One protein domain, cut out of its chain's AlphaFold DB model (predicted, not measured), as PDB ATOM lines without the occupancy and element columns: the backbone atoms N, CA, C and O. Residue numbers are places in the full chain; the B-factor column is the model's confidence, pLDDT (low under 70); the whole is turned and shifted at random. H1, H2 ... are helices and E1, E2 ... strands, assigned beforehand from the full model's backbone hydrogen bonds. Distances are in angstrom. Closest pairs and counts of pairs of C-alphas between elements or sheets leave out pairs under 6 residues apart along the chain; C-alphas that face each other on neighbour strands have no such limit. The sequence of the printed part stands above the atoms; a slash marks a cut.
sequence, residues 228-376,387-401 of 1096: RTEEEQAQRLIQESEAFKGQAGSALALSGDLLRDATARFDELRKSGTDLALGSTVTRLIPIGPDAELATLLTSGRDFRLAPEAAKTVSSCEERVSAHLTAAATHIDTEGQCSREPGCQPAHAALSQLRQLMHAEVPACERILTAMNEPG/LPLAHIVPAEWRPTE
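What this domain is: This is residues 228 to 376 and 387 to 401 of the 1096 residues of a protein of Knoellia remsis (UniProt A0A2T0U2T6). One very long helix, H1, runs along most of a rod; H3, H4 and H5 pack on its residues 234 to 252, and H2 and the short H6 pack farther along it, on residues 255 to 266. Past the last residues of H1 a two-stranded hairpin, E1 and E2, makes one end of the rod, while the loop of residues 329 to 344 lies toward the other. The 164 printed residues hold six named helices and three named strands, in the order H1 E1 E2 H2 H3 H4 H5 H6 E3; the sheet E1 - E2 is antiparallel and the class is mostly helix. The whole is only just loose, close to extended, with a radius of gyration of the C-alphas of 22.7 A and spans of 75 by 31 by 22 A.

How they stand to each other: Start at the hairpin of E1, residues 274 to 278, and E2, residues 281 to 288, where N 276 and O 283 are within hydrogen-bond range at 2.8 A. E3, residues 398 to 401, is near E2 but pairs with no named strand. Next look at H1, residues 228 to 270, the hub, touching five helices. H2, residues 292 to 303, touches its residues 255 to 266 alone, closest at C-alphas 262 and 297, 5.7 A, at a shallow tilt of 33 degrees, only just short of steep. H6, residues 389 to 392, touches H1 at C-alphas 263 and 392, 4.6 A. H3, residues 308 to 328, touches H1 at C-alphas 245 and 318, 5.7 A, opposite ways at a steep tilt of 36 degrees, only just past shallow. H4, residues 345 to 360, forms a helical hairpin with H3, closest at C-alphas 328 and 347, 4.3 A. H5, residues 362 to 371, touches H3 at C-alphas 314 and 365, 5.5 A; H1, H3 and H5 are an up-and-down bundle, each running against the one before. In H1 to H5 every O i to N i+4 pair is within hydrogen-bond range; H6 is too short for such a pair.

Where its parts are: Find C-alpha 228 at (7.869, 45.226, 140.780); H1 runs 62.9 A from there to C-alpha 270 at (67.284, 26.517, 149.338). E2 spans 21.9 A, H3 30.2 A and H4 22.6 A. E3 ends at C-alpha 401, (70.534, 36.207, 139.137).

The domain as a whole: The C-alphas of Arg 228 and Gly 279, the two farthest apart, are 77.3 A apart. Residues 377 to 386 are not printed, and C-alphas 376 and 387 are 10.6 A apart across this cut. The link H3 to H4 is long, with 16 residues. Mean pLDDT of the printed part is 81.7; look for values under 70 at residues 290 to 292, 304, 373 to 376, 390 and 395 to 400.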
ATOM      1  N   ARG A 228       7.545  46.579 141.260       86.56
ATOM      2  CA  ARG A 228       7.869  45.226 140.780       86.56
ATOM      3  C   ARG A 228       9.171  45.190 139.979       86.56
ATOM      4  O   ARG A 228       9.966  44.271 140.121       86.56
ATOM      5  N   THR A 229       9.387  46.198 139.135       88.38
ATOM      6  CA  THR A 229      10.627  46.314 138.356       88.38
ATOM      7  C   THR A 229      11.836  46.488 139.276       88.38
ATOM      8  O   THR A 229      12.895  45.933 139.004       88.38
ATOM      9  N   GLU A 230      11.698  47.250 140.358       88.31
ATOM     10  CA  GLU A 230      12.763  47.453 141.336       88.31
ATOM     11  C   GLU A 230      13.005  46.233 142.218       88.31
ATOM     12  O   GLU A 230      14.163  45.934 142.478       88.31
ATOM     13  N   GLU A 231      11.965  45.501 142.615       87.75
ATOM     14  CA  GLU A 231      12.087  44.214 143.314       87.75
ATOM     15  C   GLU A 231      12.857  43.206 142.442       87.75
ATOM     16  O   GLU A 231      13.850  42.629 142.883       87.75
ATOM     17  N   GLU A 232      12.508  43.085 141.153       87.94
ATOM     18  CA  GLU A 232      13.250  42.251 140.195       87.94
ATOM     19  C   GLU A 232      14.704  42.726 140.002       87.94
ATOM     20  O   GLU A 232      15.621  41.911 139.872       87.94
ATOM     21  N   GLN A 233      14.943  44.043 139.971       89.12
ATOM     22  CA  GLN A 233      16.295  44.607 139.883       89.12
ATOM     23  C   GLN A 233      17.108  44.345 141.153       89.12
ATOM     24  O   GLN A 233      18.286  44.011 141.053       89.12
ATOM     25  N   ALA A 234      16.496  44.475 142.329       87.44
ATOM     26  CA  ALA A 234      17.117  44.196 143.616       87.44
ATOM     27  C   ALA A 234      17.484  42.714 143.727       87.44
ATOM     28  O   ALA A 234      18.616  42.399 144.086       87.44
ATOM     29  N   GLN A 235      16.578  41.817 143.330       89.62
ATOM     30  CA  GLN A 235      16.831  40.381 143.290       89.62
ATOM     31  C   GLN A 235      18.040  40.039 142.409       89.62
ATOM     32  O   GLN A 235      18.948  39.335 142.853       89.62
ATOM     33  N   ARG A 236      18.082  40.557 141.172       90.12
ATOM     34  CA  ARG A 236      19.222  40.330 140.267       90.12
ATOM     35  C   ARG A 236      20.516  40.887 140.839       90.12
ATOM     36  O   ARG A 236      21.520  40.189 140.843       90.12
ATOM     37  N   LEU A 237      20.476  42.108 141.370       91.12
ATOM     38  CA  LEU A 237      21.640  42.754 141.964       91.12
ATOM     39  C   LEU A 237      22.205  41.946 143.140       91.12
ATOM     40  O   LEU A 237      23.421  41.793 143.233       91.12
ATOM     41  N   ILE A 238      21.348  41.416 144.020       89.50
ATOM     42  CA  ILE A 238      21.761  40.558 145.140       89.50
ATOM     43  C   ILE A 238      22.425  39.281 144.609       89.50
ATOM     44  O   ILE A 238      23.528  38.956 145.039       89.50
ATOM     45  N   GLN A 239      21.810  38.606 143.631       89.31
ATOM     46  CA  GLN A 239      22.360  37.385 143.029       89.31
ATOM     47  C   GLN A 239      23.718  37.619 142.350       89.31
ATOM     48  O   GLN A 239      24.658  36.858 142.570       89.31
ATOM     49  N   GLU A 240      23.844  38.683 141.553       91.12
ATOM     50  CA  GLU A 240      25.099  39.068 140.892       91.12
ATOM     51  C   GLU A 240      26.190  39.400 141.919       91.12
ATOM     52  O   GLU A 240      27.336  38.970 141.785       91.12
ATOM     53  N   SER A 241      25.825  40.104 142.991       91.44
ATOM     54  CA  SER A 241      26.747  40.468 144.069       91.44
ATOM     55  C   SER A 241      27.219  39.249 144.872       91.44
ATOM     56  O   SER A 241      28.395  39.164 145.226       91.44
ATOM     57  N   GLU A 242      26.336  38.283 145.153       90.00
ATOM     58  CA  GLU A 242      26.701  37.019 145.810       90.00
ATOM     59  C   GLU A 242      27.599  36.147 144.925       90.00
ATOM     60  O   GLU A 242      28.571  35.566 145.418       90.00
ATOM     61  N   ALA A 243      27.322  36.091 143.619       88.81
ATOM     62  CA  ALA A 243      28.159  35.384 142.655       88.81
ATOM     63  C   ALA A 243      29.574  35.983 142.595       88.81
ATOM     64  O   ALA A 243      30.558  35.248 142.720       88.81
ATOM     65  N   PHE A 244      29.681  37.314 142.496       91.38
ATOM     66  CA  PHE A 244      30.964  38.018 142.536       91.38
ATOM     67  C   PHE A 244      31.719  37.748 143.842       91.38
ATOM     68  O   PHE A 244      32.899  37.399 143.809       91.38
ATOM     69  N   LYS A 245      31.039  37.840 144.993       90.50
ATOM     70  CA  LYS A 245      31.626  37.552 146.310       90.50
ATOM     71  C   LYS A 245      32.249  36.151 146.360       90.50
ATOM     72  O   LYS A 245      33.394  35.993 146.783       90.50
ATOM     73  N   GLY A 246      31.514  35.137 145.901       86.75
ATOM     74  CA  GLY A 246      31.991  33.752 145.858       86.75
ATOM     75  C   GLY A 246      33.197  33.560 144.932       86.75
ATOM     76  O   GLY A 246      34.167  32.892 145.304       86.75
ATOM     77  N   GLN A 247      33.168  34.183 143.752       86.75
ATOM     78  CA  GLN A 247      34.265  34.136 142.784       86.75
ATOM     79  C   GLN A 247      35.529  34.832 143.315       86.75
ATOM     80  O   GLN A 247      36.614  34.251 143.263       86.75
ATOM     81  N   ALA A 248      35.394  36.040 143.872       86.25
ATOM     82  CA  ALA A 248      36.499  36.813 144.430       86.25
ATOM     83  C   ALA A 248      37.152  36.100 145.626       86.25
ATOM     84  O   ALA A 248      38.375  35.959 145.665       86.25
ATOM     85  N   GLY A 249      36.348  35.581 146.562       84.75
ATOM     86  CA  GLY A 249      36.852  34.836 147.717       84.75
ATOM     87  C   GLY A 249      37.595  33.552 147.329       84.75
ATOM     88  O   GLY A 249      38.660  33.267 147.876       84.75
ATOM     89  N   SER A 250      37.084  32.808 146.341       83.00
ATOM     90  CA  SER A 250      37.740  31.583 145.857       83.00
ATOM     91  C   SER A 250      39.070  31.878 145.159       83.00
ATOM     92  O   SER A 250      40.056  31.180 145.389       83.00
ATOM     93  N   ALA A 251      39.122  32.938 144.348       82.00
ATOM     94  CA  ALA A 251      40.339  33.363 143.662       82.00
ATOM     95  C   ALA A 251      41.429  33.840 144.638       82.00
ATOM     96  O   ALA A 251      42.597  33.474 144.493       82.00
ATOM     97  N   LEU A 252      41.050  34.613 145.665       82.25
ATOM     98  CA  LEU A 252      41.967  35.061 146.719       82.25
ATOM     99  C   LEU A 252      42.530  33.879 147.526       82.25
ATOM    100  O   LEU A 252      43.724  33.866 147.825       82.25
ATOM    101  N   ALA A 253      41.704  32.873 147.832       81.25
ATOM    102  CA  ALA A 253      42.137  31.662 148.530       81.25
ATOM    103  C   ALA A 253      43.110  30.820 147.687       81.25
ATOM    104  O   ALA A 253      44.212  30.526 148.148       81.25
ATOM    105  N   LEU A 254      42.755  30.516 146.431       80.50
ATOM    106  CA  LEU A 254      43.601  29.745 145.512       80.50
ATOM    107  C   LEU A 254      44.968  30.411 145.298       80.50
ATOM    108  O   LEU A 254      46.007  29.758 145.383       80.50
ATOM    109  N   SER A 255      44.978  31.728 145.074       79.81
ATOM    110  CA  SER A 255      46.216  32.493 144.912       79.81
ATOM    111  C   SER A 255      47.076  32.493 146.184       79.81
ATOM    112  O   SER A 255      48.301  32.582 146.084       79.81
ATOM    113  N   GLY A 256      46.461  32.429 147.369       77.56
ATOM    114  CA  GLY A 256      47.159  32.330 148.649       77.56
ATOM    115  C   GLY A 256      47.764  30.945 148.896       77.56
ATOM    116  O   GLY A 256      48.888  30.854 149.387       77.56
ATOM    117  N   ASP A 257      47.053  29.880 148.529       79.94
ATOM    118  CA  ASP A 257      47.517  28.492 148.652       79.94
ATOM    119  C   ASP A 257      48.720  28.226 147.740       79.94
ATOM    120  O   ASP A 257      49.777  27.829 148.227       79.94
ATOM    121  N   LEU A 258      48.615  28.591 146.456       79.38
ATOM    122  CA  LEU A 258      49.705  28.451 145.483       79.38
ATOM    123  C   LEU A 258      50.987  29.166 145.928       79.38
ATOM    124  O   LEU A 258      52.084  28.632 145.777       79.38
ATOM    125  N   LEU A 259      50.865  30.368 146.506       75.44
ATOM    126  CA  LEU A 259      52.018  31.119 147.004       75.44
ATOM    127  C   LEU A 259      52.666  30.429 148.207       75.44
ATOM    128  O   LEU A 259      53.894  30.379 148.289       75.44
ATOM    129  N   ARG A 260      51.861  29.904 149.137       81.25
ATOM    130  CA  ARG A 260      52.365  29.189 150.317       81.25
ATOM    131  C   ARG A 260      53.098  27.914 149.920       81.25
ATOM    132  O   ARG A 260      54.210  27.704 150.398       81.25
ATOM    133  N   ASP A 261      52.520  27.128 149.019       81.69
ATOM    134  CA  ASP A 261      53.102  25.867 148.559       81.69
ATOM    135  C   ASP A 261      54.387  26.108 147.755       81.69
ATOM    136  O   ASP A 261      55.413  25.477 148.013       81.69
ATOM    137  N   ALA A 262      54.384  27.100 146.856       80.38
ATOM    138  CA  ALA A 262      55.580  27.495 146.113       80.38
ATOM    139  C   ALA A 262      56.698  28.009 147.040       80.38
ATOM    140  O   ALA A 262      57.862  27.660 146.849       80.38
ATOM    141  N   THR A 263      56.353  28.790 148.073       81.50
ATOM    142  CA  THR A 263      57.312  29.287 149.080       81.50
ATOM    143  C   THR A 263      57.902  28.138 149.898       81.50
ATOM    144  O   THR A 263      59.117  28.063 150.068       81.50
ATOM    145  N   ALA A 264      57.065  27.208 150.369       83.06
ATOM    146  CA  ALA A 264      57.517  26.050 151.134       83.06
ATOM    147  C   ALA A 264      58.469  25.174 150.312       83.06
ATOM    148  O   ALA A 264      59.540  24.800 150.798       83.06
ATOM    149  N   ARG A 265      58.124  24.908 149.045       84.44
ATOM    150  CA  ARG A 265      58.966  24.110 148.152       84.44
ATOM    151  C   ARG A 265      60.290  24.801 147.832       84.44
ATOM    152  O   ARG A 265      61.344  24.163 147.826       84.44
ATOM    153  N   PHE A 266      60.255  26.113 147.626       82.56
ATOM    154  CA  PHE A 266      61.459  26.911 147.423       82.56
ATOM    155  C   PHE A 266      62.403  26.864 148.632       82.56
ATOM    156  O   PHE A 266      63.610  26.677 148.474       82.56
ATOM    157  N   ASP A 267      61.868  26.967 149.851       81.31
ATOM    158  CA  ASP A 267      62.664  26.881 151.078       81.31
ATOM    159  C   ASP A 267      63.296  25.495 151.294       81.31
ATOM    160  O   ASP A 267      64.368  25.394 151.900       81.31
ATOM    161  N   GLU A 268      62.678  24.418 150.805       81.56
ATOM    162  CA  GLU A 268      63.294  23.087 150.788       81.56
ATOM    163  C   GLU A 268      64.497  23.030 149.845       81.56
ATOM    164  O   GLU A 268      65.575  22.591 150.256       81.56
ATOM    165  N   LEU A 269      64.351  23.537 148.617       79.38
ATOM    166  CA  LEU A 269      65.441  23.590 147.638       79.38
ATOM    167  C   LEU A 269      66.591  24.475 148.126       79.38
ATOM    168  O   LEU A 269      67.756  24.092 148.018       79.38
ATOM    169  N   ARG A 270      66.284  25.610 148.762       79.50
ATOM    170  CA  ARG A 270      67.284  26.517 149.338       79.50
ATOM    171  C   ARG A 270      68.195  25.838 150.357       79.50
ATOM    172  O   ARG A 270      69.385  26.152 150.407       79.50
ATOM    173  N   LYS A 271      67.682  24.881 151.137       80.06
ATOM    174  CA  LYS A 271      68.486  24.105 152.103       80.06
ATOM    175  C   LYS A 271      69.516  23.191 151.433       80.06
ATOM    176  O   LYS A 271      70.478  22.808 152.089       80.06
ATOM    177  N   SER A 272      69.326  22.854 150.158       76.38
ATOM    178  CA  SER A 272      70.257  22.034 149.373       76.38
ATOM    179  C   SER A 272      71.345  22.849 148.655       76.38
ATOM    180  O   SER A 272      72.256  22.272 148.067       76.38
ATOM    181  N   GLY A 273      71.271  24.184 148.718       80.94
ATOM    182  CA  GLY A 273      72.221  25.090 148.071       80.94
ATOM    183  C   GLY A 273      73.570  25.209 148.791       80.94
ATOM    184  O   GLY A 273      73.655  25.099 150.020       80.94
ATOM    185  N   THR A 274      74.614  25.514 148.021       86.38
ATOM    186  CA  THR A 274      75.988  25.728 148.509       86.38
ATOM    187  C   THR A 274      76.268  27.216 148.685       86.38
ATOM    188  O   THR A 274      75.800  28.035 147.897       86.38
ATOM    189  N   ASP A 275      77.023  27.565 149.721       86.12
ATOM    190  CA  ASP A 275      77.431  28.943 149.990       86.12
ATOM    191  C   ASP A 275      78.722  29.280 149.232       86.12
ATOM    192  O   ASP A 275      79.698  28.533 149.288       86.12
ATOM    193  N   LEU A 276      78.715  30.413 148.532       86.19
ATOM    194  CA  LEU A 276      79.848  30.994 147.823       86.19
ATOM    195  C   LEU A 276      80.224  32.317 148.493       86.19
ATOM    196  O   LEU A 276      79.419  33.247 148.539       86.19
ATOM    197  N   ALA A 277      81.448  32.406 149.003       80.50
ATOM    198  CA  ALA A 277      81.986  33.654 149.528       80.50
ATOM    199  C   ALA A 277      82.479  34.538 148.373       80.50
ATOM    200  O   ALA A 277      83.312  34.107 147.581       80.50
ATOM    201  N   LEU A 278      81.960  35.763 148.295       75.00
ATOM    202  CA  LEU A 278      82.352  36.804 147.344       75.00
ATOM    203  C   LEU A 278      82.702  38.059 148.146       75.00
ATOM    204  O   LEU A 278      81.818  38.736 148.685       75.00
ATOM    205  N   GLY A 279      83.995  38.329 148.303       73.94
ATOM    206  CA  GLY A 279      84.504  39.343 149.222       73.94
ATOM    207  C   GLY A 279      83.971  39.158 150.650       73.94
ATOM    208  O   GLY A 279      84.178  38.128 151.287       73.94
ATOM    209  N   SER A 280      83.267  40.171 151.166       73.06
ATOM    210  CA  SER A 280      82.628  40.143 152.493       73.06
ATOM    211  C   SER A 280      81.199  39.588 152.493       73.06
ATOM    212  O   SER A 280      80.557  39.575 153.542       73.06
ATOM    213  N   THR A 281      80.674  39.189 151.333       76.50
ATOM    214  CA  THR A 281      79.285  38.742 151.155       76.50
ATOM    215  C   THR A 281      79.218  37.246 150.873       76.50
ATOM    216  O   THR A 281      80.139  36.666 150.301       76.50
ATOM    217  N   VAL A 282      78.127  36.600 151.290       82.44
ATOM    218  CA  VAL A 282      77.896  35.173 151.034       82.44
ATOM    219  C   VAL A 282      76.692  35.032 150.117       82.44
ATOM    220  O   VAL A 282      75.560  35.317 150.509       82.44
ATOM    221  N   THR A 283      76.943  34.561 148.900       85.06
ATOM    222  CA  THR A 283      75.912  34.251 147.914       85.06
ATOM    223  C   THR A 283      75.592  32.767 147.983       85.06
ATOM    224  O   THR A 283      76.474  31.925 147.837       85.06
ATOM    225  N   ARG A 284      74.321  32.420 148.177       86.94
ATOM    226  CA  ARG A 284      73.876  31.026 148.139       86.94
ATOM    227  C   ARG A 284      73.489  30.641 146.717       86.94
ATOM    228  O   ARG A 284      72.683  31.318 146.078       86.94
ATOM    229  N   LEU A 285      74.053  29.534 146.255       87.75
ATOM    230  CA  LEU A 285      73.850  28.954 144.935       87.75
ATOM    231  C   LEU A 285      72.914  27.751 145.048       87.75
ATOM    232  O   LEU A 285      73.220  26.785 145.752       87.75
ATOM    233  N   ILE A 286      71.770  27.814 144.371       86.50
ATOM    234  CA  ILE A 286      70.702  26.816 144.461       86.50
ATOM    235  C   ILE A 286      70.500  26.182 143.080       86.50
ATOM    236  O   ILE A 286      70.137  26.896 142.141       86.50
ATOM    237  N   PRO A 287      70.712  24.864 142.929       83.12
ATOM    238  CA  PRO A 287      70.363  24.158 141.702       83.12
ATOM    239  C   PRO A 287      68.838  24.091 141.554       83.12
ATOM    240  O   PRO A 287      68.143  23.663 142.476       83.12
ATOM    241  N   ILE A 288      68.311  24.493 140.398       79.00
ATOM    242  CA  ILE A 288      66.879  24.443 140.083       79.00
ATOM    243  C   ILE A 288      66.668  23.592 138.825       79.00
ATOM    244  O   ILE A 288      67.086  23.949 137.730       79.00
ATOM    245  N   GLY A 289      66.016  22.442 139.002       70.19
ATOM    246  CA  GLY A 289      65.670  21.453 137.966       70.19
ATOM    247  C   GLY A 289      65.724  20.031 138.550       70.19
ATOM    248  O   GLY A 289      66.330  19.859 139.607       70.19
ATOM    249  N   PRO A 290      65.131  18.975 137.956       58.47
ATOM    250  CA  PRO A 290      63.918  18.852 137.143       58.47
ATOM    251  C   PRO A 290      62.694  18.675 138.070       58.47
ATOM    252  O   PRO A 290      61.933  17.708 137.973       58.47
ATOM    253  N   ASP A 291      62.559  19.560 139.054       61.56
ATOM    254  CA  ASP A 291      61.509  19.473 140.056       61.56
ATOM    255  C   ASP A 291      60.190  19.970 139.451       61.56
ATOM    256  O   ASP A 291      59.852  21.155 139.515       61.56
ATOM    257  N   ALA A 292      59.478  19.047 138.792       61.66
ATOM    258  CA  ALA A 292      58.217  19.323 138.107       61.66
ATOM    259  C   ALA A 292      57.214  20.020 139.034       61.66
ATOM    260  O   ALA A 292      56.389  20.792 138.562       61.66
ATOM    261  N   GLU A 293      57.309  19.797 140.344       73.50
ATOM    262  CA  GLU A 293      56.435  20.391 141.346       73.50
ATOM    263  C   GLU A 293      56.625  21.911 141.474       73.50
ATOM    264  O   GLU A 293      55.652  22.640 141.300       73.50
ATOM    265  N   LEU A 294      57.850  22.427 141.670       80.25
ATOM    266  CA  LEU A 294      58.074  23.881 141.739       80.25
ATOM    267  C   LEU A 294      57.790  24.562 140.392       80.25
ATOM    268  O   LEU A 294      57.194  25.637 140.369       80.25
ATOM    269  N   ALA A 295      58.168  23.934 139.273       74.12
ATOM    270  CA  ALA A 295      57.854  24.449 137.938       74.12
ATOM    271  C   ALA A 295      56.334  24.541 137.714       74.12
ATOM    272  O   ALA A 295      55.834  25.555 137.226       74.12
ATOM    273  N   THR A 296      55.590  23.508 138.126       75.00
ATOM    274  CA  THR A 296      54.123  23.481 138.048       75.00
ATOM    275  C   THR A 296      53.516  24.537 138.963       75.00
ATOM    276  O   THR A 296      52.667  25.295 138.512       75.00
ATOM    277  N   LEU A 297      53.983  24.659 140.209       79.44
ATOM    278  CA  LEU A 297      53.496  25.657 141.167       79.44
ATOM    279  C   LEU A 297      53.765  27.093 140.706       79.44
ATOM    280  O   LEU A 297      52.908  27.954 140.880       79.44
ATOM    281  N   LEU A 298      54.915  27.363 140.086       76.62
ATOM    282  CA  LEU A 298      55.235  28.683 139.537       76.62
ATOM    283  C   LEU A 298      54.470  28.987 138.251       76.62
ATOM    284  O   LEU A 298      54.049  30.124 138.074       76.62
ATOM    285  N   THR A 299      54.246  27.993 137.390       75.31
ATOM    286  CA  THR A 299      53.435  28.155 136.171       75.31
ATOM    287  C   THR A 299      51.966  28.359 136.536       75.31
ATOM    288  O   THR A 299      51.352  29.337 136.123       75.31
ATOM    289  N   SER A 300      51.412  27.522 137.419       75.56
ATOM    290  CA  SER A 300      50.066  27.708 137.971       75.56
ATOM    291  C   SER A 300      49.953  29.011 138.766       75.56
ATOM    292  O   SER A 300      48.958  29.713 138.665       75.56
ATOM    293  N   GLY A 301      50.990  29.389 139.510       71.81
ATOM    294  CA  GLY A 301      51.088  30.669 140.209       71.81
ATOM    295  C   GLY A 301      51.410  31.862 139.305       71.81
ATOM    296  O   GLY A 301      51.475  32.980 139.805       71.81
ATOM    297  N   ARG A 302      51.636  31.666 138.006       74.19
ATOM    298  CA  ARG A 302      51.713  32.727 136.996       74.19
ATOM    299  C   ARG A 302      50.358  32.876 136.315       74.19
ATOM    300  O   ARG A 302      49.856  33.986 136.207       74.19
ATOM    301  N   ASP A 303      49.768  31.752 135.923       71.50
ATOM    302  CA  ASP A 303      48.512  31.705 135.180       71.50
ATOM    303  C   ASP A 303      47.299  32.026 136.076       71.50
ATOM    304  O   ASP A 303      46.385  32.709 135.637       71.50
ATOM    305  N   PHE A 304      47.317  31.624 137.356       68.00
ATOM    306  CA  PHE A 304      46.165  31.704 138.274       68.00
ATOM    307  C   PHE A 304      46.413  32.558 139.529       68.00
ATOM    308  O   PHE A 304      45.780  32.357 140.570       68.00
ATOM    309  N   ARG A 305      47.341  33.519 139.472       74.06
ATOM    310  CA  ARG A 305      47.697  34.376 140.616       74.06
ATOM    311  C   ARG A 305      47.240  35.819 140.444       74.06
ATOM    312  O   ARG A 305      47.387  36.420 139.385       74.06
ATOM    313  N   LEU A 306      46.826  36.427 141.556       75.00
ATOM    314  CA  LEU A 306      46.632  37.873 141.651       75.00
ATOM    315  C   LEU A 306      47.949  38.576 141.995       75.00
ATOM    316  O   LEU A 306      48.611  38.262 142.991       75.00
ATOM    317  N   ALA A 307      48.312  39.588 141.207       71.75
ATOM    318  CA  ALA A 307      49.357  40.531 141.601       71.75
ATOM    319  C   ALA A 307      48.993  41.184 142.954       71.75
ATOM    320  O   ALA A 307      47.811  41.419 143.194       71.75
ATOM    321  N   PRO A 308      49.951  41.542 143.832       71.31
ATOM    322  CA  PRO A 308      49.638  42.059 145.171       71.31
ATOM    323  C   PRO A 308      48.687  43.269 145.186       71.31
ATOM    324  O   PRO A 308      47.782  43.335 146.012       71.31
ATOM    325  N   GLU A 309      48.844  44.202 144.245       75.06
ATOM    326  CA  GLU A 309      47.950  45.362 144.111       75.06
ATOM    327  C   GLU A 309      46.568  44.981 143.554       75.06
ATOM    328  O   GLU A 309      45.543  45.507 143.992       75.06
ATOM    329  N   ALA A 310      46.515  44.000 142.649       80.62
ATOM    330  CA  ALA A 310      45.264  43.446 142.139       80.62
ATOM    331  C   ALA A 310      44.511  42.662 143.230       80.62
ATOM    332  O   ALA A 310      43.304  42.830 143.378       80.62
ATOM    333  N   ALA A 311      45.223  41.888 144.055       81.56
ATOM    334  CA  ALA A 311      44.683  41.160 145.200       81.56
ATOM    335  C   ALA A 311      44.093  42.114 146.246       81.56
ATOM    336  O   ALA A 311      42.965  41.909 146.683       81.56
ATOM    337  N   LYS A 312      44.801  43.200 146.591       84.25
ATOM    338  CA  LYS A 312      44.269  44.256 147.474       84.25
ATOM    339  C   LYS A 312      43.007  44.896 146.901       84.25
ATOM    340  O   LYS A 312      42.049  45.118 147.635       84.25
ATOM    341  N   THR A 313      43.002  45.175 145.599       86.12
ATOM    342  CA  THR A 313      41.858  45.788 144.912       86.12
ATOM    343  C   THR A 313      40.637  44.866 144.939       86.12
ATOM    344  O   THR A 313      39.549  45.297 145.312       86.12
ATOM    345  N   VAL A 314      40.815  43.583 144.605       88.50
ATOM    346  CA  VAL A 314      39.748  42.570 144.637       88.50
ATOM    347  C   VAL A 314      39.259  42.326 146.069       88.50
ATOM    348  O   VAL A 314      38.053  42.314 146.286       88.50
ATOM    349  N   SER A 315      40.165  42.216 147.049       88.75
ATOM    350  CA  SER A 315      39.826  42.050 148.473       88.75
ATOM    351  C   SER A 315      39.023  43.234 149.009       88.75
ATOM    352  O   SER A 315      37.980  43.047 149.621       88.75
ATOM    353  N   SER A 316      39.457  44.468 148.732       90.81
ATOM    354  CA  SER A 316      38.742  45.672 149.172       90.81
ATOM    355  C   SER A 316      37.351  45.792 148.537       90.81
ATOM    356  O   SER A 316      36.405  46.249 149.183       90.81
ATOM    357  N   CYS A 317      37.213  45.371 147.278       91.19
ATOM    358  CA  CYS A 317      35.930  45.340 146.585       91.19
ATOM    359  C   CYS A 317      34.995  44.270 147.176       91.19
ATOM    360  O   CYS A 317      33.844  44.580 147.484       91.19
ATOM    361  N   GLU A 318      35.492  43.048 147.412       93.19
ATOM    362  CA  GLU A 318      34.734  41.956 148.047       93.19
ATOM    363  C   GLU A 318      34.231  42.351 149.441       93.19
ATOM    364  O   GLU A 318      33.038  42.205 149.717       93.19
ATOM    365  N   GLU A 319      35.083  42.954 150.274       92.25
ATOM    366  CA  GLU A 319      34.714  43.400 151.622       92.25
ATOM    367  C   GLU A 319      33.549  44.399 151.597       92.25
ATOM    368  O   GLU A 319      32.600  44.296 152.382       92.25
ATOM    369  N   ARG A 320      33.582  45.361 150.665       92.94
ATOM    370  CA  ARG A 320      32.531  46.376 150.510       92.94
ATOM    371  C   ARG A 320      31.234  45.791 149.956       92.94
ATOM    372  O   ARG A 320      30.168  46.124 150.476       92.94
ATOM    373  N   VAL A 321      31.304  44.904 148.955       93.06
ATOM    374  CA  VAL A 321      30.136  44.149 148.453       93.06
ATOM    375  C   VAL A 321      29.487  43.377 149.599       93.06
ATOM    376  O   VAL A 321      28.285  43.496 149.831       93.06
ATOM    377  N   SER A 322      30.291  42.638 150.363       92.31
ATOM    378  CA  SER A 322      29.844  41.813 151.485       92.31
ATOM    379  C   SER A 322      29.194  42.647 152.595       92.31
ATOM    380  O   SER A 322      28.139  42.273 153.118       92.31
ATOM    381  N   ALA A 323      29.755  43.819 152.915       91.75
ATOM    382  CA  ALA A 323      29.180  44.748 153.885       91.75
ATOM    383  C   ALA A 323      27.805  45.282 153.442       91.75
ATOM    384  O   ALA A 323      26.859  45.278 154.233       91.75
ATOM    385  N   HIS A 324      27.667  45.705 152.180       93.31
ATOM    386  CA  HIS A 324      26.397  46.217 151.661       93.31
ATOM    387  C   HIS A 324      25.338  45.121 151.493       93.31
ATOM    388  O   HIS A 324      24.177  45.366 151.819       93.31
ATOM    389  N   LEU A 325      25.726  43.910 151.078       91.25
ATOM    390  CA  LEU A 325      24.843  42.737 151.051       91.25
ATOM    391  C   LEU A 325      24.304  42.407 152.443       91.25
ATOM    392  O   LEU A 325      23.100  42.240 152.620       91.25
ATOM    393  N   THR A 326      25.181  42.383 153.449       91.31
ATOM    394  CA  THR A 326      24.790  42.102 154.838       91.31
ATOM    395  C   THR A 326      23.837  43.174 155.372       91.31
ATOM    396  O   THR A 326      22.858  42.853 156.042       91.31
ATOM    397  N   ALA A 327      24.086  44.448 155.055       88.25
ATOM    398  CA  ALA A 327      23.206  45.547 155.441       88.25
ATOM    399  C   ALA A 327      21.841  45.487 154.729       88.25
ATOM    400  O   ALA A 327      20.821  45.740 155.367       88.25
ATOM    401  N   ALA A 328      21.796  45.122 153.444       88.25
ATOM    402  CA  ALA A 328      20.549  44.965 152.693       88.25
ATOM    403  C   ALA A 328      19.705  43.782 153.203       88.25
ATOM    404  O   ALA A 328      18.501  43.934 153.405       88.25
ATOM    405  N   ALA A 329      20.350  42.651 153.516       86.62
ATOM    406  CA  ALA A 329      19.706  41.427 154.000       86.62
ATOM    407  C   ALA A 329      18.970  41.580 155.349       86.62
ATOM    408  O   ALA A 329      18.246  40.680 155.768       86.62
ATOM    409  N   THR A 330      19.142  42.709 156.047       85.88
ATOM    410  CA  THR A 330      18.424  42.994 157.302       85.88
ATOM    411  C   THR A 330      16.921  43.201 157.107       85.88
ATOM    412  O   THR A 330      16.146  42.819 157.979       85.88
ATOM    413  N   HIS A 331      16.508  43.790 155.980       88.06
ATOM    414  CA  HIS A 331      15.108  44.146 155.705       88.06
ATOM    415  C   HIS A 331      14.659  43.819 154.276       88.06
ATOM    416  O   HIS A 331      13.518  44.119 153.920       88.06
ATOM    417  N   ILE A 332      15.536  43.242 153.453       85.94
ATOM    418  CA  ILE A 332      15.242  42.847 152.077       85.94
ATOM    419  C   ILE A 332      15.576  41.374 151.934       85.94
ATOM    420  O   ILE A 332      16.675  40.947 152.287       85.94
ATOM    421  N   ASP A 333      14.613  40.598 151.458       83.44
ATOM    422  CA  ASP A 333      14.798  39.169 151.265       83.44
ATOM    423  C   ASP A 333      15.513  38.839 149.944       83.44
ATOM    424  O   ASP A 333      15.862  39.700 149.132       83.44
ATOM    425  N   THR A 334      15.735  37.547 149.716       77.38
ATOM    426  CA  THR A 334      16.377  37.025 148.503       77.38
ATOM    427  C   THR A 334      15.547  37.219 147.230       77.38
ATOM    428  O   THR A 334      16.063  37.004 146.135       77.38
ATOM    429  N   GLU A 335      14.270  37.588 147.345       81.88
ATOM    430  CA  GLU A 335      13.390  37.924 146.219       81.88
ATOM    431  C   GLU A 335      13.363  39.437 145.938       81.88
ATOM    432  O   GLU A 335      12.643  39.879 145.045       81.88
ATOM    433  N   GLY A 336      14.167  40.234 146.653       81.50
ATOM    434  CA  GLY A 336      14.230  41.686 146.488       81.50
ATOM    435  C   GLY A 336      13.067  42.425 147.152       81.50
ATOM    436  O   GLY A 336      12.907  43.625 146.918       81.50
ATOM    437  N   GLN A 337      12.267  41.742 147.977       85.19
ATOM    438  CA  GLN A 337      11.103  42.326 148.634       85.19
ATOM    439  C   GLN A 337      11.489  42.946 149.975       85.19
ATOM    440  O   GLN A 337      12.184  42.348 150.801       85.19
ATOM    441  N   CYS A 338      11.007  44.166 150.210       85.38
ATOM    442  CA  CYS A 338      11.176  44.861 151.479       85.38
ATOM    443  C   CYS A 338      10.194  44.318 152.527       85.38
ATOM    444  O   CYS A 338       8.998  44.202 152.256       85.38
ATOM    445  N   SER A 339      10.657  44.111 153.764       82.75
ATOM    446  CA  SER A 339       9.803  43.718 154.897       82.75
ATOM    447  C   SER A 339       8.763  44.778 155.296       82.75
ATOM    448  O   SER A 339       7.853  44.493 156.073       82.75
ATOM    449  N   ARG A 340       8.891  46.004 154.765       83.06
ATOM    450  CA  ARG A 340       8.057  47.188 155.049       83.06
ATOM    451  C   ARG A 340       8.006  47.593 156.526       83.06
ATOM    452  O   ARG A 340       7.074  48.256 156.977       83.06
ATOM    453  N   GLU A 341       9.020  47.215 157.296       79.94
ATOM    454  CA  GLU A 341       9.116  47.560 158.713       79.94
ATOM    455  C   GLU A 341       9.684  48.977 158.937       79.94
ATOM    456  O   GLU A 341      10.477  49.477 158.126       79.94
ATOM    457  N   PRO A 342       9.342  49.638 160.064       71.25
ATOM    458  CA  PRO A 342       9.968  50.898 160.455       71.25
ATOM    459  C   PRO A 342      11.480  50.705 160.637       71.25
ATOM    460  O   PRO A 342      11.920  50.128 161.625       71.25
ATOM    461  N   GLY A 343      12.277  51.190 159.679       75.69
ATOM    462  CA  GLY A 343      13.733  51.010 159.685       75.69
ATOM    463  C   GLY A 343      14.336  50.448 158.398       75.69
ATOM    464  O   GLY A 343      15.550  50.344 158.336       75.69
ATOM    465  N   CYS A 344      13.554  50.161 157.350       85.38
ATOM    466  CA  CYS A 344      14.071  49.625 156.079       85.38
ATOM    467  C   CYS A 344      14.904  50.618 155.231       85.38
ATOM    468  O   CYS A 344      15.585  50.224 154.287       85.38
ATOM    469  N   GLN A 345      14.899  51.911 155.571       83.25
ATOM    470  CA  GLN A 345      15.585  52.972 154.816       83.25
ATOM    471  C   GLN A 345      17.109  52.762 154.644       83.25
ATOM    472  O   GLN A 345      17.604  52.944 153.530       83.25
ATOM    473  N   PRO A 346      17.883  52.344 155.668       85.62
ATOM    474  CA  PRO A 346      19.295  52.007 155.501       85.62
ATOM    475  C   PRO A 346      19.517  50.798 154.587       85.62
ATOM    476  O   PRO A 346      20.516  50.774 153.876       85.62
ATOM    477  N   ALA A 347      18.592  49.830 154.551       87.06
ATOM    478  CA  ALA A 347      18.672  48.691 153.635       87.06
ATOM    479  C   ALA A 347      18.449  49.130 152.174       87.06
ATOM    480  O   ALA A 347      19.189  48.706 151.289       87.06
ATOM    481  N   HIS A 348      17.520  50.065 151.922       88.12
ATOM    482  CA  HIS A 348      17.347  50.666 150.590       88.12
ATOM    483  C   HIS A 348      18.595  51.457 150.160       88.12
ATOM    484  O   HIS A 348      19.060  51.350 149.022       88.12
ATOM    485  N   ALA A 349      19.180  52.222 151.088       87.06
ATOM    486  CA  ALA A 349      20.431  52.935 150.847       87.06
ATOM    487  C   ALA A 349      21.591  51.963 150.564       87.06
ATOM    488  O   ALA A 349      22.390  52.222 149.666       87.06
ATOM    489  N   ALA A 350      21.659  50.833 151.274       89.38
ATOM    490  CA  ALA A 350      22.654  49.791 151.045       89.38
ATOM    491  C   ALA A 350      22.515  49.153 149.656       89.38
ATOM    492  O   ALA A 350      23.528  49.021 148.976       89.38
ATOM    493  N   LEU A 351      21.299  48.845 149.184       90.00
ATOM    494  CA  LEU A 351      21.091  48.361 147.810       90.00
ATOM    495  C   LEU A 351      21.456  49.401 146.750       90.00
ATOM    496  O   LEU A 351      22.040  49.056 145.725       90.00
ATOM    497  N   SER A 352      21.165  50.679 146.992       88.69
ATOM    498  CA  SER A 352      21.586  51.756 146.089       88.69
ATOM    499  C   SER A 352      23.113  51.881 146.008       88.69
ATOM    500  O   SER A 352      23.664  52.011 144.915       88.69
ATOM    501  N   GLN A 353      23.808  51.794 147.147       90.50
ATOM    502  CA  GLN A 353      25.275  51.794 147.200       90.50
ATOM    503  C   GLN A 353      25.869  50.541 146.548       90.50
ATOM    504  O   GLN A 353      26.817  50.641 145.772       90.50
ATOM    505  N   LEU A 354      25.268  49.374 146.794       92.25
ATOM    506  CA  LEU A 354      25.654  48.117 146.164       92.25
ATOM    507  C   LEU A 354      25.521  48.208 144.642       92.25
ATOM    508  O   LEU A 354      26.453  47.860 143.928       92.25
ATOM    509  N   ARG A 355      24.419  48.771 144.135       92.06
ATOM    510  CA  ARG A 355      24.210  49.005 142.700       92.06
ATOM    511  C   ARG A 355      25.290  49.899 142.099       92.06
ATOM    512  O   ARG A 355      25.796  49.613 141.017       92.06
ATOM    513  N   GLN A 356      25.641  50.985 142.785       90.62
ATOM    514  CA  GLN A 356      26.701  51.881 142.330       90.62
ATOM    515  C   GLN A 356      28.049  51.153 142.270       90.62
ATOM    516  O   GLN A 356      28.770  51.280 141.283       90.62
ATOM    517  N   LEU A 357      28.362  50.362 143.293       91.12
ATOM    518  CA  LEU A 357      29.603  49.605 143.386       91.12
ATOM    519  C   LEU A 357      29.694  48.499 142.318       91.12
ATOM    520  O   LEU A 357      30.716  48.395 141.636       91.12
ATOM    521  N   MET A 358      28.603  47.753 142.104       92.25
ATOM    522  CA  MET A 358      28.484  46.717 141.069       92.25
ATOM    523  C   MET A 358      28.628  47.277 139.646       92.25
ATOM    524  O   MET A 358      29.092  46.578 138.754       92.25
ATOM    525  N   HIS A 359      28.282  48.548 139.414       89.81
ATOM    526  CA  HIS A 359      28.477  49.193 138.111       89.81
ATOM    527  C   HIS A 359      29.830  49.896 137.952       89.81
ATOM    528  O   HIS A 359      30.353  49.954 136.839       89.81
ATOM    529  N   ALA A 360      30.381  50.477 139.020       88.81
ATOM    530  CA  ALA A 360      31.564  51.331 138.928       88.81
ATOM    531  C   ALA A 360      32.881  50.569 139.132       88.81
ATOM    532  O   ALA A 360      33.855  50.834 138.428       88.81
ATOM    533  N   GLU A 361      32.922  49.640 140.088       89.75
ATOM    534  CA  GLU A 361      34.176  49.053 140.578       89.75
ATOM    535  C   GLU A 361      34.275  47.556 140.280       89.75
ATOM    536  O   GLU A 361      35.312  47.085 139.808       89.75
ATOM    537  N   VAL A 362      33.179  46.816 140.460       91.19
ATOM    538  CA  VAL A 362      33.141  45.362 140.231       91.19
ATOM    539  C   VAL A 362      33.538  44.956 138.810       91.19
ATOM    540  O   VAL A 362      34.341  44.032 138.703       91.19
ATOM    541  N   PRO A 363      33.170  45.669 137.724       92.25
ATOM    542  CA  PRO A 363      33.607  45.287 136.382       92.25
ATOM    543  C   PRO A 363      35.132  45.340 136.214       92.25
ATOM    544  O   PRO A 363      35.693  44.644 135.370       92.25
ATOM    545  N   ALA A 364      35.833  46.182 136.984       86.75
ATOM    546  CA  ALA A 364      37.294  46.193 136.996       86.75
ATOM    547  C   ALA A 364      37.858  44.973 137.736       86.75
ATOM    548  O   ALA A 364      38.788  44.344 137.235       86.75
ATOM    549  N   CYS A 365      37.266  44.604 138.872       88.50
ATOM    550  CA  CYS A 365      37.621  43.391 139.605       88.50
ATOM    551  C   CYS A 365      37.315  42.114 138.806       88.50
ATOM    552  O   CYS A 365      38.145  41.217 138.765       88.50
ATOM    553  N   GLU A 366      36.190  42.039 138.097       86.81
ATOM    554  CA  GLU A 366      35.842  40.907 137.230       86.81
ATOM    555  C   GLU A 366      36.806  40.755 136.052       86.81
ATOM    556  O   GLU A 366      37.173  39.634 135.709       86.81
ATOM    557  N   ARG A 367      37.287  41.860 135.463       86.31
ATOM    558  CA  ARG A 367      38.356  41.803 134.451       86.31
ATOM    559  C   ARG A 367      39.647  41.227 135.027       86.31
ATOM    560  O   ARG A 367      40.275  40.405 134.369       86.31
ATOM    561  N   ILE A 368      40.014  41.620 136.249       84.50
ATOM    562  CA  ILE A 368      41.175  41.062 136.962       84.50
ATOM    563  C   ILE A 368      40.987  39.552 137.192       84.50
ATOM    564  O   ILE A 368      41.889  38.772 136.904       84.50
ATOM    565  N   LEU A 369      39.808  39.136 137.660       82.75
ATOM    566  CA  LEU A 369      39.476  37.732 137.927       82.75
ATOM    567  C   LEU A 369      39.369  36.884 136.649       82.75
ATOM    568  O   LEU A 369      39.662  35.694 136.679       82.75
ATOM    569  N   THR A 370      38.959  37.481 135.530       80.88
ATOM    570  CA  THR A 370      38.863  36.797 134.231       80.88
ATOM    571  C   THR A 370      40.241  36.611 133.604       80.88
ATOM    572  O   THR A 370      40.527  35.533 133.094       80.88
ATOM    573  N   ALA A 371      41.119  37.617 133.698       71.88
ATOM    574  CA  ALA A 371      42.506  37.519 133.234       71.88
ATOM    575  C   ALA A 371      43.292  36.411 133.961       71.88
ATOM    576  O   ALA A 371      44.179  35.803 133.380       71.88
ATOM    577  N   MET A 372      42.916  36.109 135.205       72.00
ATOM    578  CA  MET A 372      43.436  34.997 136.007       72.00
ATOM    579  C   MET A 372      43.096  33.593 135.477       72.00
ATOM    580  O   MET A 372      43.583  32.615 136.026       72.00
ATOM    581  N   ASN A 373      42.193  33.465 134.501       65.94
ATOM    582  CA  ASN A 373      41.776  32.172 133.944       65.94
ATOM    583  C   ASN A 373      42.349  31.920 132.543       65.94
ATOM    584  O   ASN A 373      42.053  30.884 131.941       65.94
ATOM    585  N   GLU A 374      43.136  32.852 132.001       65.56
ATOM    586  CA  GLU A 374      43.778  32.691 130.700       65.56
ATOM    587  C   GLU A 374      45.174  32.076 130.884       65.56
ATOM    588  O   GLU A 374      46.006  32.656 131.583       65.56
ATOM    589  N   PRO A 375      45.464  30.909 130.276       62.78
ATOM    590  CA  PRO A 375      46.791  30.314 130.367       62.78
ATOM    591  C   PRO A 375      47.824  31.212 129.675       62.78
ATOM    592  O   PRO A 375      47.639  31.617 128.523       62.78
ATOM    593  N   GLY A 376      48.920  31.514 130.374       63.06
ATOM    594  CA  GLY A 376      50.052  32.242 129.816       63.06
ATOM    595  C   GLY A 376      50.850  31.409 128.798       63.06
ATOM    596  O   GLY A 376      50.628  30.205 128.654       63.06
ATOM    597  N   LEU A 387      57.949  34.922 135.635       72.25
ATOM    598  CA  LEU A 387      57.783  34.034 136.776       72.25
ATOM    599  C   LEU A 387      57.867  34.798 138.099       72.25
ATOM    600  O   LEU A 387      58.761  35.616 138.316       72.25
ATOM    601  N   PRO A 388      57.001  34.481 139.068       70.06
ATOM    602  CA  PRO A 388      56.924  35.241 140.305       70.06
ATOM    603  C   PRO A 388      57.975  34.831 141.362       70.06
ATOM    604  O   PRO A 388      57.681  34.818 142.561       70.06
ATOM    605  N   LEU A 389      59.205  34.517 140.946       73.88
ATOM    606  CA  LEU A 389      60.290  34.043 141.820       73.88
ATOM    607  C   LEU A 389      60.589  35.020 142.968       73.88
ATOM    608  O   LEU A 389      60.728  34.611 144.117       73.88
ATOM    609  N   ALA A 390      60.589  36.328 142.696       69.25
ATOM    610  CA  ALA A 390      60.842  37.359 143.706       69.25
ATOM    611  C   ALA A 390      59.826  37.367 144.865       69.25
ATOM    612  O   ALA A 390      60.100  37.922 145.924       69.25
ATOM    613  N   HIS A 391      58.645  36.774 144.674       71.00
ATOM    614  CA  HIS A 391      57.572  36.776 145.665       71.00
ATOM    615  C   HIS A 391      57.521  35.530 146.554       71.00
ATOM    616  O   HIS A 391      56.851  35.574 147.581       71.00
ATOM    617  N   ILE A 392      58.164  34.435 146.146       75.19
ATOM    618  CA  ILE A 392      58.291  33.201 146.945       75.19
ATOM    619  C   ILE A 392      59.597  33.168 147.743       75.19
ATOM    620  O   ILE A 392      59.813  32.298 148.581       75.19
ATOM    621  N   VAL A 393      60.484  34.120 147.471       73.50
ATOM    622  CA  VAL A 393      61.752  34.270 148.163       73.50
ATOM    623  C   VAL A 393      61.542  34.987 149.512       73.50
ATOM    624  O   VAL A 393      60.866  36.018 149.551       73.50
ATOM    625  N   PRO A 394      62.119  34.480 150.625       70.31
ATOM    626  CA  PRO A 394      62.067  35.148 151.927       70.31
ATOM    627  C   PRO A 394      62.591  36.588 151.862       70.31
ATOM    628  O   PRO A 394      63.604  36.829 151.225       70.31
ATOM    629  N   ALA A 395      61.975  37.535 152.578       65.88
ATOM    630  CA  ALA A 395      62.330  38.964 152.509       65.88
ATOM    631  C   ALA A 395      63.799  39.296 152.860       65.88
ATOM    632  O   ALA A 395      64.310  40.345 152.465       65.88
ATOM    633  N   GLU A 396      64.460  38.412 153.609       67.56
ATOM    634  CA  GLU A 396      65.865  38.514 154.032       67.56
ATOM    635  C   GLU A 396      66.856  38.019 152.964       67.56
ATOM    636  O   GLU A 396      68.064  38.180 153.107       67.56
ATOM    637  N   TRP A 397      66.354  37.408 151.890       69.81
ATOM    638  CA  TRP A 397      67.130  36.858 150.788       69.81
ATOM    639  C   TRP A 397      66.631  37.506 149.496       69.81
ATOM    640  O   TRP A 397      65.434  37.682 149.313       69.81
ATOM    641  N   ARG A 398      67.510  37.923 148.586       66.56
ATOM    642  CA  ARG A 398      67.086  38.468 147.288       66.56
ATOM    643  C   ARG A 398      67.618  37.561 146.186       66.56
ATOM    644  O   ARG A 398      68.826  37.319 146.162       66.56
ATOM    645  N   PRO A 399      66.760  37.048 145.283       61.69
ATOM    646  CA  PRO A 399      67.250  36.360 144.106       61.69
ATOM    647  C   PRO A 399      67.870  37.432 143.214       61.69
ATOM    648  O   PRO A 399      67.198  38.371 142.787       61.69
ATOM    649  N   THR A 400      69.175  37.341 143.018       63.66
ATOM    650  CA  THR A 400      69.926  38.337 142.257       63.66
ATOM    651  C   THR A 400      69.949  37.946 140.790       63.66
ATOM    652  O   THR A 400      69.747  38.805 139.937       63.66
ATOM    653  N   GLU A 401      70.203  36.664 140.491       78.38
ATOM    654  CA  GLU A 401      70.534  36.207 139.137       78.38
ATOM    655  C   GLU A 401      70.192  34.727 138.904       78.38
ATOM    656  O   GLU A 401      70.314  33.903 139.813       78.38
TER     657      GLU A 401